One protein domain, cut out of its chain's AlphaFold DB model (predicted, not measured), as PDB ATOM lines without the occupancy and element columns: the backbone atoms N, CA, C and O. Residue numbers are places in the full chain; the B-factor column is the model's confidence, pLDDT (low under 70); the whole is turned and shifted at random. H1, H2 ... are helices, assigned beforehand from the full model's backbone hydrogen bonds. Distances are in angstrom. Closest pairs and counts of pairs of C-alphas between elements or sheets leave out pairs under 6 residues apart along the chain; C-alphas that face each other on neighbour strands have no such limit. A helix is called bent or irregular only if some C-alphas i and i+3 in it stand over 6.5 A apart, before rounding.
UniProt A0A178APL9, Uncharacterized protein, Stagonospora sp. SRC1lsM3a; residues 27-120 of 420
ATOM      1  N   GLN A  27     175.641 201.798 176.508       73.00
ATOM      2  CA  GLN A  27     176.032 201.249 175.214       73.00
ATOM      3  C   GLN A  27     176.820 202.290 174.420       73.00
ATOM      4  O   GLN A  27     176.541 203.491 174.501       73.00
ATOM      5  N   ALA A  28     177.812 201.824 173.669       73.25
ATOM      6  CA  ALA A  28     178.642 202.702 172.869       73.25
ATOM      7  C   ALA A  28     177.845 203.417 171.765       73.25
ATOM      8  O   ALA A  28     176.923 202.857 171.166       73.25
ATOM      9  N   ASN A  29     178.211 204.670 171.492       69.81
ATOM     10  CA  ASN A  29     177.567 205.494 170.477       69.81
ATOM     11  C   ASN A  29     178.625 206.305 169.700       69.81
ATOM     12  O   ASN A  29     179.186 207.237 170.279       69.81
ATOM     13  N   PRO A  30     178.886 206.004 168.412       74.31
ATOM     14  CA  PRO A  30     178.239 204.964 167.602       74.31
ATOM     15  C   PRO A  30     178.533 203.538 168.112       74.31
ATOM     16  O   PRO A  30     179.527 203.339 168.810       74.31
ATOM     17  N   PRO A  31     177.694 202.541 167.774       74.50
ATOM     18  CA  PRO A  31     177.985 201.145 168.091       74.50
ATOM     19  C   PRO A  31     179.298 200.722 167.420       74.50
ATOM     20  O   PRO A  31     179.466 200.912 166.212       74.50
ATOM     21  N   LEU A  32     180.234 200.159 168.193       80.25
ATOM     22  CA  LEU A  32     181.511 199.698 167.652       80.25
ATOM     23  C   LEU A  32     181.285 198.438 166.812       80.25
ATOM     24  O   LEU A  32     180.581 197.515 167.220       80.25
ATOM     25  N   SER A  33     181.929 198.375 165.648       84.50
ATOM     26  CA  SER A  33     181.965 197.179 164.807       84.50
ATOM     27  C   SER A  33     182.957 196.161 165.378       84.50
ATOM     28  O   SER A  33     184.055 195.988 164.847       84.50
ATOM     29  N   LEU A  34     182.594 195.528 166.494       91.69
ATOM     30  CA  LEU A  34     183.390 194.459 167.096       91.69
ATOM     31  C   LEU A  34     183.240 193.150 166.292       91.69
ATOM     32  O   LEU A  34     182.171 192.902 165.723       91.69
ATOM     33  N   PRO A  35     184.278 192.293 166.236       93.75
ATOM     34  CA  PRO A  35     184.182 190.986 165.593       93.75
ATOM     35  C   PRO A  35     183.093 190.117 166.228       93.75
ATOM     36  O   PRO A  35     182.907 190.124 167.447       93.75
ATOM     37  N   THR A  36     182.403 189.309 165.424       94.38
ATOM     38  CA  THR A  36     181.257 188.501 165.880       94.38
ATOM     39  C   THR A  36     181.611 187.495 166.976       94.38
ATOM     40  O   THR A  36     180.765 187.209 167.820       94.38
ATOM     41  N   CYS A  37     182.858 187.015 167.018       95.19
ATOM     42  CA  CYS A  37     183.373 186.145 168.080       95.19
ATOM     43  C   CYS A  37     183.331 186.792 169.478       95.19
ATOM     44  O   CYS A  37     183.259 186.086 170.481       95.19
ATOM     45  N   THR A  38     183.334 188.129 169.559       95.44
ATOM     46  CA  THR A  38     183.292 188.862 170.833       95.44
ATOM     47  C   THR A  38     181.893 188.907 171.450       95.44
ATOM     48  O   THR A  38     181.764 189.109 172.656       95.44
ATOM     49  N   ASN A  39     180.840 188.674 170.653       92.50
ATOM     50  CA  ASN A  39     179.455 188.868 171.082       92.50
ATOM     51  C   ASN A  39     179.097 188.014 172.305       92.50
ATOM     52  O   ASN A  39     178.523 188.529 173.259       92.50
ATOM     53  N   GLU A  40     179.486 186.734 172.315       91.00
ATOM     54  CA  GLU A  40     179.214 185.817 173.435       91.00
ATOM     55  C   GLU A  40     179.913 186.224 174.745       91.00
ATOM     56  O   GLU A  40     179.478 185.820 175.821       91.00
ATOM     57  N   CYS A  41     180.978 187.026 174.662       92.94
ATOM     58  CA  CYS A  41     181.768 187.468 175.811       92.94
ATOM     59  C   CYS A  41     181.399 188.866 176.317       92.94
ATOM     60  O   CYS A  41     181.720 189.181 177.460       92.94
ATOM     61  N   LEU A  42     180.778 189.709 175.481       92.06
ATOM     62  CA  LEU A  42     180.601 191.143 175.750       92.06
ATOM     63  C   LEU A  42     179.143 191.618 175.744       92.06
ATOM     64  O   LEU A  42     178.824 192.579 176.447       92.06
ATOM     65  N   VAL A  43     178.261 190.981 174.967       84.31
ATOM     66  CA  VAL A  43     176.846 191.382 174.875       84.31
ATOM     67  C   VAL A  43     176.139 191.075 176.194       84.31
ATOM     68  O   VAL A  43     176.356 190.028 176.799       84.31
ATOM     69  N   ASP A  44     175.328 192.029 176.656       80.50
ATOM     70  CA  ASP A  44     174.621 192.027 177.947       80.50
ATOM     71  C   ASP A  44     175.516 191.889 179.202       80.50
ATOM     72  O   ASP A  44     175.011 191.881 180.328       80.50
ATOM     73  N   GLN A  45     176.845 191.855 179.044       85.94
ATOM     74  CA  GLN A  45     177.799 191.863 180.149       85.94
ATOM     75  C   GLN A  45     178.065 193.284 180.639       85.94
ATOM     76  O   GLN A  45     178.139 194.234 179.855       85.94
ATOM     77  N   ILE A  46     178.222 193.435 181.957       85.62
ATOM     78  CA  ILE A  46     178.346 194.742 182.605       85.62
ATOM     79  C   ILE A  46     179.455 194.706 183.647       85.62
ATOM     80  O   ILE A  46     179.413 193.908 184.583       85.62
ATOM     81  N   LEU A  47     180.413 195.622 183.518       84.50
ATOM     82  CA  LEU A  47     181.525 195.800 184.449       84.50
ATOM     83  C   LEU A  47     181.618 197.280 184.836       84.50
ATOM     84  O   LEU A  47     181.569 198.155 183.976       84.50
ATOM     85  N   ASP A  48     181.667 197.564 186.142       80.19
ATOM     86  CA  ASP A  48     181.676 198.920 186.723       80.19
ATOM     87  C   ASP A  48     180.552 199.874 186.219       80.19
ATOM     88  O   ASP A  48     180.628 201.091 186.375       80.19
ATOM     89  N   GLY A  49     179.459 199.322 185.670       78.75
ATOM     90  CA  GLY A  49     178.309 200.064 185.126       78.75
ATOM     91  C   GLY A  49     178.347 200.320 183.610       78.75
ATOM     92  O   GLY A  49     177.371 200.830 183.056       78.75
ATOM     93  N   ASN A  50     179.424 199.919 182.935       83.81
ATOM     94  CA  ASN A  50     179.597 200.018 181.485       83.81
ATOM     95  C   ASN A  50     179.208 198.700 180.800       83.81
ATOM     96  O   ASN A  50     179.403 197.632 181.381       83.81
ATOM     97  N   CYS A  51     178.670 198.761 179.575       88.56
ATOM     98  CA  CYS A  51     178.465 197.558 178.757       88.56
ATOM     99  C   CYS A  51     179.828 197.000 178.323       88.56
ATOM    100  O   CYS A  51     180.719 197.790 178.015       88.56
ATOM    101  N   GLY A  52     179.980 195.677 178.211       87.69
ATOM    102  CA  GLY A  52     181.207 195.040 177.707       87.69
ATOM    103  C   GLY A  52     181.612 195.468 176.285       87.69
ATOM    104  O   GLY A  52     182.794 195.406 175.944       87.69
ATOM    105  N   ASP A  53     180.660 195.950 175.477       89.19
ATOM    106  CA  ASP A  53     180.889 196.494 174.128       89.19
ATOM    107  C   ASP A  53     181.416 197.950 174.113       89.19
ATOM    108  O   ASP A  53     181.921 198.416 173.089       89.19
ATOM    109  N   ASN A  54     181.369 198.668 175.244       89.75
ATOM    110  CA  ASN A  54     181.789 200.067 175.341       89.75
ATOM    111  C   ASN A  54     183.251 200.206 175.788       89.75
ATOM    112  O   ASN A  54     183.561 200.588 176.919       89.75
ATOM    113  N   LEU A  55     184.155 199.901 174.854       90.69
ATOM    114  CA  LEU A  55     185.604 199.890 175.082       90.69
ATOM    115  C   LEU A  55     186.154 201.262 175.524       90.69
ATOM    116  O   LEU A  55     187.080 201.330 176.330       90.69
ATOM    117  N   GLU A  56     185.562 202.359 175.038       91.00
ATOM    118  CA  GLU A  56     185.994 203.724 175.362       91.00
ATOM    119  C   GLU A  56     185.812 204.050 176.856       91.00
ATOM    120  O   GLU A  56     186.731 204.569 177.494       91.00
ATOM    121  N   GLU A  57     184.655 203.724 177.443       89.56
ATOM    122  CA  GLU A  57     184.395 204.013 178.861       89.56
ATOM    123  C   GLU A  57     185.305 203.200 179.797       89.56
ATOM    124  O   GLU A  57     185.673 203.696 180.864       89.56
ATOM    125  N   PHE A  58     185.745 201.997 179.400       90.94
ATOM    126  CA  PHE A  58     186.765 201.268 180.162       90.94
ATOM    127  C   PHE A  58     188.110 201.986 180.138       90.94
ATOM    128  O   PHE A  58     188.696 202.182 181.199       90.94
ATOM    129  N   CYS A  59     188.565 202.467 178.979       91.56
ATOM    130  CA  CYS A  59     189.816 203.222 178.869       91.56
ATOM    131  C   CYS A  59     189.860 204.491 179.744       91.56
ATOM    132  O   CYS A  59     190.942 204.944 180.119       91.56
ATOM    133  N   ARG A  60     188.710 205.078 180.112       90.81
ATOM    134  CA  ARG A  60     188.660 206.237 181.024       90.81
ATOM    135  C   ARG A  60     189.029 205.890 182.474       90.81
ATOM    136  O   ARG A  60     189.494 206.774 183.199       90.81
ATOM    137  N   LEU A  61     188.854 204.635 182.893       88.75
ATOM    138  CA  LEU A  61     189.185 204.143 184.237       88.75
ATOM    139  C   LEU A  61     190.711 204.035 184.435       88.75
ATOM    140  O   LEU A  61     191.455 203.822 183.483       88.75
ATOM    141  N   SER A  62     191.196 204.165 185.677       87.06
ATOM    142  CA  SER A  62     192.641 204.114 185.992       87.06
ATOM    143  C   SER A  62     193.296 202.768 185.686       87.06
ATOM    144  O   SER A  62     194.434 202.739 185.250       87.06
ATOM    145  N   ASP A  63     192.567 201.675 185.910       89.50
ATOM    146  CA  ASP A  63     192.993 200.294 185.656       89.50
ATOM    147  C   ASP A  63     192.116 199.659 184.560       89.50
ATOM    148  O   ASP A  63     191.818 198.466 184.607       89.50
ATOM    149  N   GLY A  64     191.609 200.476 183.629       90.31
ATOM    150  CA  GLY A  64     190.571 200.096 182.669       90.31
ATOM    151  C   GLY A  64     190.899 198.839 181.876       90.31
ATOM    152  O   GLY A  64     190.169 197.853 181.950       90.31
ATOM    153  N   THR A  65     192.036 198.862 181.181       91.38
ATOM    154  CA  THR A  65     192.557 197.746 180.379       91.38
ATOM    155  C   THR A  65     192.752 196.492 181.232       91.38
ATOM    156  O   THR A  65     192.151 195.461 180.930       91.38
ATOM    157  N   ARG A  66     193.479 196.583 182.357       93.00
ATOM    158  CA  ARG A  66     193.692 195.443 183.265       93.00
ATOM    159  C   ARG A  66     192.398 194.824 183.794       93.00
ATOM    160  O   ARG A  66     192.303 193.604 183.885       93.00
ATOM    161  N   ARG A  67     191.398 195.637 184.156       92.19
ATOM    162  CA  ARG A  67     190.088 195.141 184.620       92.19
ATOM    163  C   ARG A  67     189.296 194.495 183.494       92.19
ATOM    164  O   ARG A  67     188.731 193.428 183.696       92.19
ATOM    165  N   TYR A  68     189.267 195.133 182.329       94.44
ATOM    166  CA  TYR A  68     188.543 194.642 181.167       94.44
ATOM    167  C   TYR A  68     189.070 193.272 180.728       94.44
ATOM    168  O   TYR A  68     188.310 192.306 180.663       94.44
ATOM    169  N   PHE A  69     190.380 193.155 180.507       94.38
ATOM    170  CA  PHE A  69     190.998 191.890 180.116       94.38
ATOM    171  C   PHE A  69     191.035 190.871 181.263       94.38
ATOM    172  O   PHE A  69     190.880 189.685 181.004       94.38
ATOM    173  N   GLY A  70     191.101 191.303 182.525       93.12
ATOM    174  CA  GLY A  70     190.929 190.410 183.675       93.12
ATOM    175  C   GLY A  70     189.513 189.832 183.839       93.12
ATOM    176  O   GLY A  70     189.361 188.805 184.490       93.12
ATOM    177  N   GLN A  71     188.483 190.467 183.264       94.81
ATOM    178  CA  GLN A  71     187.088 190.010 183.335       94.81
ATOM    179  C   GLN A  71     186.631 189.270 182.069       94.81
ATOM    180  O   GLN A  71     185.879 188.300 182.163       94.81
ATOM    181  N   PHE A  72     187.045 189.743 180.890       95.00
ATOM    182  CA  PHE A  72     186.583 189.238 179.592       95.00
ATOM    183  C   PHE A  72     187.669 188.502 178.799       95.00
ATOM    184  O   PHE A  72     187.332 187.777 177.864       95.00
ATOM    185  N   GLY A  73     188.949 188.655 179.158       93.44
ATOM    186  CA  GLY A  73     190.092 188.137 178.401       93.44
ATOM    187  C   GLY A  73     190.028 186.633 178.167       93.44
ATOM    188  O   GLY A  73     190.112 186.215 177.019       93.44
ATOM    189  N   ASP A  74     189.780 185.830 179.205       93.62
ATOM    190  CA  ASP A  74     189.696 184.366 179.084       93.62
ATOM    191  C   ASP A  74     188.606 183.923 178.089       93.62
ATOM    192  O   ASP A  74     188.835 183.056 177.245       93.62
ATOM    193  N   CYS A  75     187.427 184.557 178.139       96.19
ATOM    194  CA  CYS A  75     186.348 184.287 177.188       96.19
ATOM    195  C   CYS A  75     186.740 184.722 175.771       96.19
ATOM    196  O   CYS A  75     186.561 183.965 174.818       96.19
ATOM    197  N   LEU A  76     187.304 185.926 175.629       95.62
ATOM    198  CA  LEU A  76     187.724 186.473 174.341       95.62
ATOM    199  C   LEU A  76     188.815 185.608 173.694       95.62
ATOM    200  O   LEU A  76     188.710 185.317 172.509       95.62
ATOM    201  N   VAL A  77     189.797 185.119 174.455       94.50
ATOM    202  CA  VAL A  77     190.826 184.174 173.985       94.50
ATOM    203  C   VAL A  77     190.209 182.826 173.590       94.50
ATOM    204  O   VAL A  77     190.598 182.243 172.580       94.50
ATOM    205  N   GLN A  78     189.208 182.338 174.331       95.31
ATOM    206  CA  GLN A  78     188.523 181.083 174.004       95.31
ATOM    207  C   GLN A  78     187.632 181.182 172.750       95.31
ATOM    208  O   GLN A  78     187.472 180.191 172.034       95.31
ATOM    209  N   LYS A  79     187.011 182.341 172.497       96.19
ATOM    210  CA  LYS A  79     186.003 182.531 171.435       96.19
ATOM    211  C   LYS A  79     186.561 183.166 170.164       96.19
ATOM    212  O   LYS A  79     186.158 182.775 169.070       96.19
ATOM    213  N   CYS A  80     187.490 184.107 170.285       95.25
ATOM    214  CA  CYS A  80     188.178 184.741 169.166       95.25
ATOM    215  C   CYS A  80     189.533 184.064 168.944       95.25
ATOM    216  O   CYS A  80     190.558 184.562 169.389       95.25
ATOM    217  N   THR A  81     189.539 182.926 168.246       93.75
ATOM    218  CA  THR A  81     190.769 182.185 167.900       93.75
ATOM    219  C   THR A  81     191.379 182.596 166.554       93.75
ATOM    220  O   THR A  81     192.495 182.194 166.229       93.75
ATOM    221  N   ASN A  82     190.657 183.383 165.755       94.12
ATOM    222  CA  ASN A  82     191.110 183.888 164.465       94.12
ATOM    223  C   ASN A  82     192.021 185.109 164.661       94.12
ATOM    224  O   ASN A  82     191.570 186.140 165.161       94.12
ATOM    225  N   GLU A  83     193.279 185.019 164.219       92.00
ATOM    226  CA  GLU A  83     194.268 186.098 164.349       92.00
ATOM    227  C   GLU A  83     193.786 187.426 163.729       92.00
ATOM    228  O   GLU A  83     194.059 188.494 164.273       92.00
ATOM    229  N   HIS A  84     192.995 187.377 162.653       91.56
ATOM    230  CA  HIS A  84     192.420 188.576 162.037       91.56
ATOM    231  C   HIS A  84     191.383 189.267 162.940       91.56
ATOM    232  O   HIS A  84     191.418 190.488 163.106       91.56
ATOM    233  N   ASP A  85     190.494 188.493 163.568       93.44
ATOM    234  CA  ASP A  85     189.465 189.023 164.472       93.44
ATOM    235  C   ASP A  85     190.095 189.559 165.765       93.44
ATOM    236  O   ASP A  85     189.742 190.647 166.219       93.44
ATOM    237  N   ILE A  86     191.089 188.850 166.319       92.81
ATOM    238  CA  ILE A  86     191.897 189.322 167.454       92.81
ATOM    239  C   ILE A  86     192.541 190.674 167.117       92.81
ATOM    240  O   ILE A  86     192.426 191.625 167.890       92.81
ATOM    241  N   TRP A  87     193.182 190.790 165.950       92.56
ATOM    242  CA  TRP A  87     193.845 192.022 165.524       92.56
ATOM    243  C   TRP A  87     192.865 193.196 165.378       92.56
ATOM    244  O   TRP A  87     193.142 194.291 165.874       92.56
ATOM    245  N   ILE A  88     191.699 192.971 164.753       92.81
ATOM    246  CA  ILE A  88     190.628 193.978 164.647       92.81
ATOM    247  C   ILE A  88     190.151 194.396 166.037       92.81
ATOM    248  O   ILE A  88     190.004 195.591 166.300       92.81
ATOM    249  N   PHE A  89     189.922 193.439 166.936       94.88
ATOM    250  CA  PHE A  89     189.445 193.718 168.283       94.88
ATOM    251  C   PHE A  89     190.446 194.564 169.083       94.88
ATOM    252  O   PHE A  89     190.079 195.626 169.592       94.88
ATOM    253  N   VAL A  90     191.719 194.155 169.138       94.31
ATOM    254  CA  VAL A  90     192.763 194.877 169.884       94.31
ATOM    255  C   VAL A  90     192.985 196.280 169.309       94.31
ATOM    256  O   VAL A  90     193.067 197.238 170.076       94.31
ATOM    257  N   ASN A  91     192.987 196.451 167.980       93.19
ATOM    258  CA  ASN A  91     193.070 197.786 167.376       93.19
ATOM    259  C   ASN A  91     191.851 198.663 167.676       93.19
ATOM    260  O   ASN A  91     191.991 199.874 167.842       93.19
ATOM    261  N   THR A  92     190.664 198.067 167.760       93.44
ATOM    262  CA  THR A  92     189.426 198.784 168.088       93.44
ATOM    263  C   THR A  92     189.433 199.236 169.554       93.44
ATOM    264  O   THR A  92     189.074 200.377 169.849       93.44
ATOM    265  N   TYR A  93     189.947 198.400 170.463       93.50
ATOM    266  CA  TYR A  93     190.197 198.762 171.863       93.50
ATOM    267  C   TYR A  93     191.251 199.880 171.983       93.50
ATOM    268  O   TYR A  93     191.023 200.894 172.645       93.50
ATOM    269  N   TYR A  94     192.383 199.739 171.286       93.44
ATOM    270  CA  TYR A  94     193.448 200.746 171.217       93.44
ATOM    271  C   TYR A  94     192.934 202.104 170.708       93.44
ATOM    272  O   TYR A  94     193.244 203.149 171.287       93.44
ATOM    273  N   ALA A  95     192.103 202.099 169.659       91.94
ATOM    274  CA  ALA A  95     191.464 203.298 169.127       91.94
ATOM    275  C   ALA A  95     190.519 203.956 170.151       91.94
ATOM    276  O   ALA A  95     190.555 205.178 170.300       91.94
ATOM    277  N   GLY A  96     189.748 203.161 170.905       90.94
ATOM    278  CA  GLY A  96     188.927 203.641 172.022       90.94
ATOM    279  C   GLY A  96     189.755 204.349 173.101       90.94
ATOM    280  O   GLY A  96     189.426 205.464 173.500       90.94
ATOM    281  N   CYS A  97     190.888 203.771 173.511       92.06
ATOM    282  CA  CYS A  97     191.786 204.407 174.483       92.06
ATOM    283  C   CYS A  97     192.408 205.708 173.950       92.06
ATOM    284  O   CYS A  97     192.445 206.720 174.657       92.06
ATOM    285  N   ARG A  98     192.817 205.726 172.676       93.06
ATOM    286  CA  ARG A  98     193.309 206.938 172.001       93.06
ATOM    287  C   ARG A  98     192.257 208.050 171.947       93.06
ATOM    288  O   ARG A  98     192.625 209.205 172.144       93.06
ATOM    289  N   ALA A  99     190.979 207.727 171.733       90.06
ATOM    290  CA  ALA A  99     189.895 208.714 171.667       90.06
ATOM    291  C   ALA A  99     189.722 209.512 172.975       90.06
ATOM    292  O   ALA A  99     189.426 210.705 172.934       90.06
ATOM    293  N   VAL A 100     189.989 208.891 174.130       91.38
ATOM    294  CA  VAL A 100     189.928 209.537 175.457       91.38
ATOM    295  C   VAL A 100     191.279 210.058 175.959       91.38
ATOM    296  O   VAL A 100     191.411 210.385 177.138       91.38
ATOM    297  N   ASN A 101     192.281 210.169 175.079       90.00
ATOM    298  CA  ASN A 101     193.653 210.583 175.406       90.00
ATOM    299  C   ASN A 101     194.298 209.729 176.515       90.00
ATOM    300  O   ASN A 101     195.020 210.242 177.373       90.00
ATOM    301  N   LYS A 102     194.024 208.421 176.511       90.50
ATOM    302  CA  LYS A 102     194.588 207.456 177.457       90.50
ATOM    303  C   LYS A 102     195.632 206.589 176.770       90.50
ATOM    304  O   LYS A 102     195.456 206.163 175.629       90.50
ATOM    305  N   GLU A 103     196.728 206.344 177.478       85.62
ATOM    306  CA  GLU A 103     197.755 205.416 177.023       85.62
ATOM    307  C   GLU A 103     197.212 203.985 177.080       85.62
ATOM    308  O   GLU A 103     196.529 203.595 178.026       85.62
ATOM    309  N   PHE A 104     197.479 203.210 176.031       87.06
ATOM    310  CA  PHE A 104     197.049 201.823 175.958       87.06
ATOM    311  C   PHE A 104     198.128 200.914 176.544       87.06
ATOM    312  O   PHE A 104     199.180 200.691 175.942       87.06
ATOM    313  N   GLU A 105     197.851 200.387 177.731       87.50
ATOM    314  CA  GLU A 105     198.764 199.519 178.470       87.50
ATOM    315  C   GLU A 105     198.784 198.099 177.876       87.50
ATOM    316  O   GLU A 105     198.187 197.169 178.406       87.50
ATOM    317  N   TYR A 106     199.507 197.919 176.765       86.31
ATOM    318  CA  TYR A 106     199.645 196.640 176.043       86.31
ATOM    319  C   TYR A 106     200.125 195.462 176.912       86.31
ATOM    320  O   TYR A 106     199.887 194.311 176.565       86.31
ATOM    321  N   LYS A 107     200.782 195.737 178.046       88.31
ATOM    322  CA  LYS A 107     201.204 194.742 179.049       88.31
ATOM    323  C   LYS A 107     200.026 194.039 179.750       88.31
ATOM    324  O   LYS A 107     200.229 192.986 180.340       88.31
ATOM    325  N   ASP A 108     198.839 194.649 179.722       89.56
ATOM    326  CA  ASP A 108     197.607 194.128 180.322       89.56
ATOM    327  C   ASP A 108     196.803 193.258 179.332       89.56
ATOM    328  O   ASP A 108     195.757 192.718 179.697       89.56
ATOM    329  N   LEU A 109     197.262 193.122 178.079       90.75
ATOM    330  CA  LEU A 109     196.682 192.185 177.119       90.75
ATOM    331  C   LEU A 109     196.994 190.730 177.517       90.75
ATOM    332  O   LEU A 109     198.120 190.439 177.930       90.75
ATOM    333  N   PRO A 110     196.059 189.786 177.288       92.50
ATOM    334  CA  PRO A 110     196.379 188.366 177.226       92.50
ATOM    335  C   PRO A 110     197.507 188.122 176.223       92.50
ATOM    336  O   PRO A 110     197.576 188.781 175.179       92.50
ATOM    337  N   LYS A 111     198.393 187.170 176.524       91.88
ATOM    338  CA  LYS A 111     199.599 186.933 175.723       91.88
ATOM    339  C   LYS A 111     199.251 186.596 174.271       91.88
ATOM    340  O   LYS A 111     199.895 187.088 173.355       91.88
ATOM    341  N   GLU A 112     198.195 185.824 174.070       91.12
ATOM    342  CA  GLU A 112     197.657 185.418 172.773       91.12
ATOM    343  C   GLU A 112     197.266 186.637 171.923       91.12
ATOM    344  O   GLU A 112     197.496 186.667 170.717       91.12
ATOM    345  N   PHE A 113     196.714 187.673 172.559       91.81
ATOM    346  CA  PHE A 113     196.288 188.902 171.891       91.81
ATOM    347  C   PHE A 113     197.476 189.831 171.622       91.81
ATOM    348  O   PHE A 113     197.556 190.429 170.549       91.81
ATOM    349  N   TYR A 114     198.422 189.910 172.561       90.88
ATOM    350  CA  TYR A 114     199.680 190.631 172.381       90.88
ATOM    351  C   TYR A 114     200.522 190.039 171.239       90.88
ATOM    352  O   TYR A 114     200.920 190.770 170.333       90.88
ATOM    353  N   ASP A 115     200.732 188.719 171.232       90.31
ATOM    354  CA  ASP A 115     201.530 188.007 170.228       90.31
ATOM    355  C   ASP A 115     200.938 188.171 168.815       90.31
ATOM    356  O   ASP A 115     201.689 188.291 167.849       90.31
ATOM    357  N   VAL A 116     199.607 188.221 168.672       87.94
ATOM    358  CA  VAL A 116     198.935 188.496 167.389       87.94
ATOM    359  C   VAL A 116     199.049 189.966 166.984       87.94
ATOM    360  O   VAL A 116     199.394 190.262 165.842       87.94
ATOM    361  N   TRP A 117     198.788 190.904 167.897       86.38
ATOM    362  CA  TRP A 117     198.808 192.338 167.590       86.38
ATOM    363  C   TRP A 117     200.217 192.839 167.227       86.38
ATOM    364  O   TRP A 117     200.381 193.630 166.295       86.38
ATOM    365  N   MET A 118     201.250 192.307 167.888       87.56
ATOM    366  CA  MET A 118     202.657 192.650 167.640       87.56
ATOM    367  C   MET A 118     203.225 192.096 166.325       87.56
ATOM    368  O   MET A 118     204.259 192.591 165.874       87.56
ATOM    369  N   LYS A 119     202.565 191.130 165.664       86.38
ATOM    370  CA  LYS A 119     202.942 190.685 164.302       86.38
ATOM    371  C   LYS A 119     202.745 191.779 163.242       86.38
ATOM    372  O   LYS A 119     203.246 191.634 162.131       86.38
ATOM    373  N   GLY A 120     202.067 192.878 163.582       70.81
ATOM    374  CA  GLY A 120     201.813 193.996 162.678       70.81
ATOM    375  C   GLY A 120     200.500 193.836 161.907       70.81
ATOM    376  O   GLY A 120     199.649 193.043 162.304       70.81
TER     377      GLY A 120
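This is residues 27 to 120 of the 420 residues of an uncharacterized protein of Stagonospora sp. SRC1lsM3a (UniProt A0A178APL9). Two long helices, H3 and H4, form two sides of a small rounded body, the chain turning back from one to the other, and three short helices sit round them. H2 joins the two sides at one end, where H3 begins and H4 ends; toward the other end, H1 packs on the later part of H3 and H5 crosses H4, H1 and H5 lying on opposite sides of the body. H3 has a kink near its middle. The printed part has 94 residues with five named helices, H1 to H5 in order along the chain, and no named strand; its class is all helix. It is compact, with a radius of gyration of the C-alphas of 11.9 A, and spans 29 by 26 by 23 A.

Begin with H4, residues 83 to 99, the longest helix. H2, residues 55 to 60, touches its residues 93 to 99 alone, at a steep tilt of 39 degrees, the same way; the closest C-alphas, of Glu 56 and Gly 96, are 4.4 A apart. H5, residues 111 to 117, touches H4 about perpendicular, at 83 degrees, with the C-alphas of Trp 87 and Trp 117 closest at 5.4 A. H3, residues 64 to 79, and H4 are near each other. H3 touches H2 only at the corner by their link, with the C-alphas of Phe 58 and Gly 64 closest at 4.7 A. H1, residues 36 to 42, touches residues 72 to 79 of H3 alone, at a steep tilt of 53 degrees, opposite ways; the C-alphas of Cys 37 and Lys 79 are closest, at 5.6 A. The helices that touch are mostly crossed. H1 and H5 are apart. Every O i to N i+4 pair is within hydrogen-bond range in H2, H4 and H5; in H3 10 of 12 are, and in H1 1 of 3, beside 3 of 4 O i to N i+3 pairs.

Find C-alpha 83 at (194.268, 186.098, 164.349); from there H4 runs 24.2 A to C-alpha 99 at (189.895, 208.714, 171.667). H3 runs 21.3 A from C-alpha 64 at (190.571, 200.096, 182.669), with a kink of 57 degrees near residue 72; it is irregular, C-alphas 71 and 74 being 7.5 A apart. H1 is only just irregular, with C-alphas 37 and 40 6.8 A apart. H1 measures 10.2 A, H2 9.2 A and H5 9.8 A.

Look for the farthest C-alphas at Gly 49 and Lys 119, 33.6 A apart. The links H1 to H2 and H4 to H5 are long; within the first, residues 46 to 47 pair antiparallel with residues 50 to 51. The printed part has no cut, and Asn 29 has a pLDDT under 70.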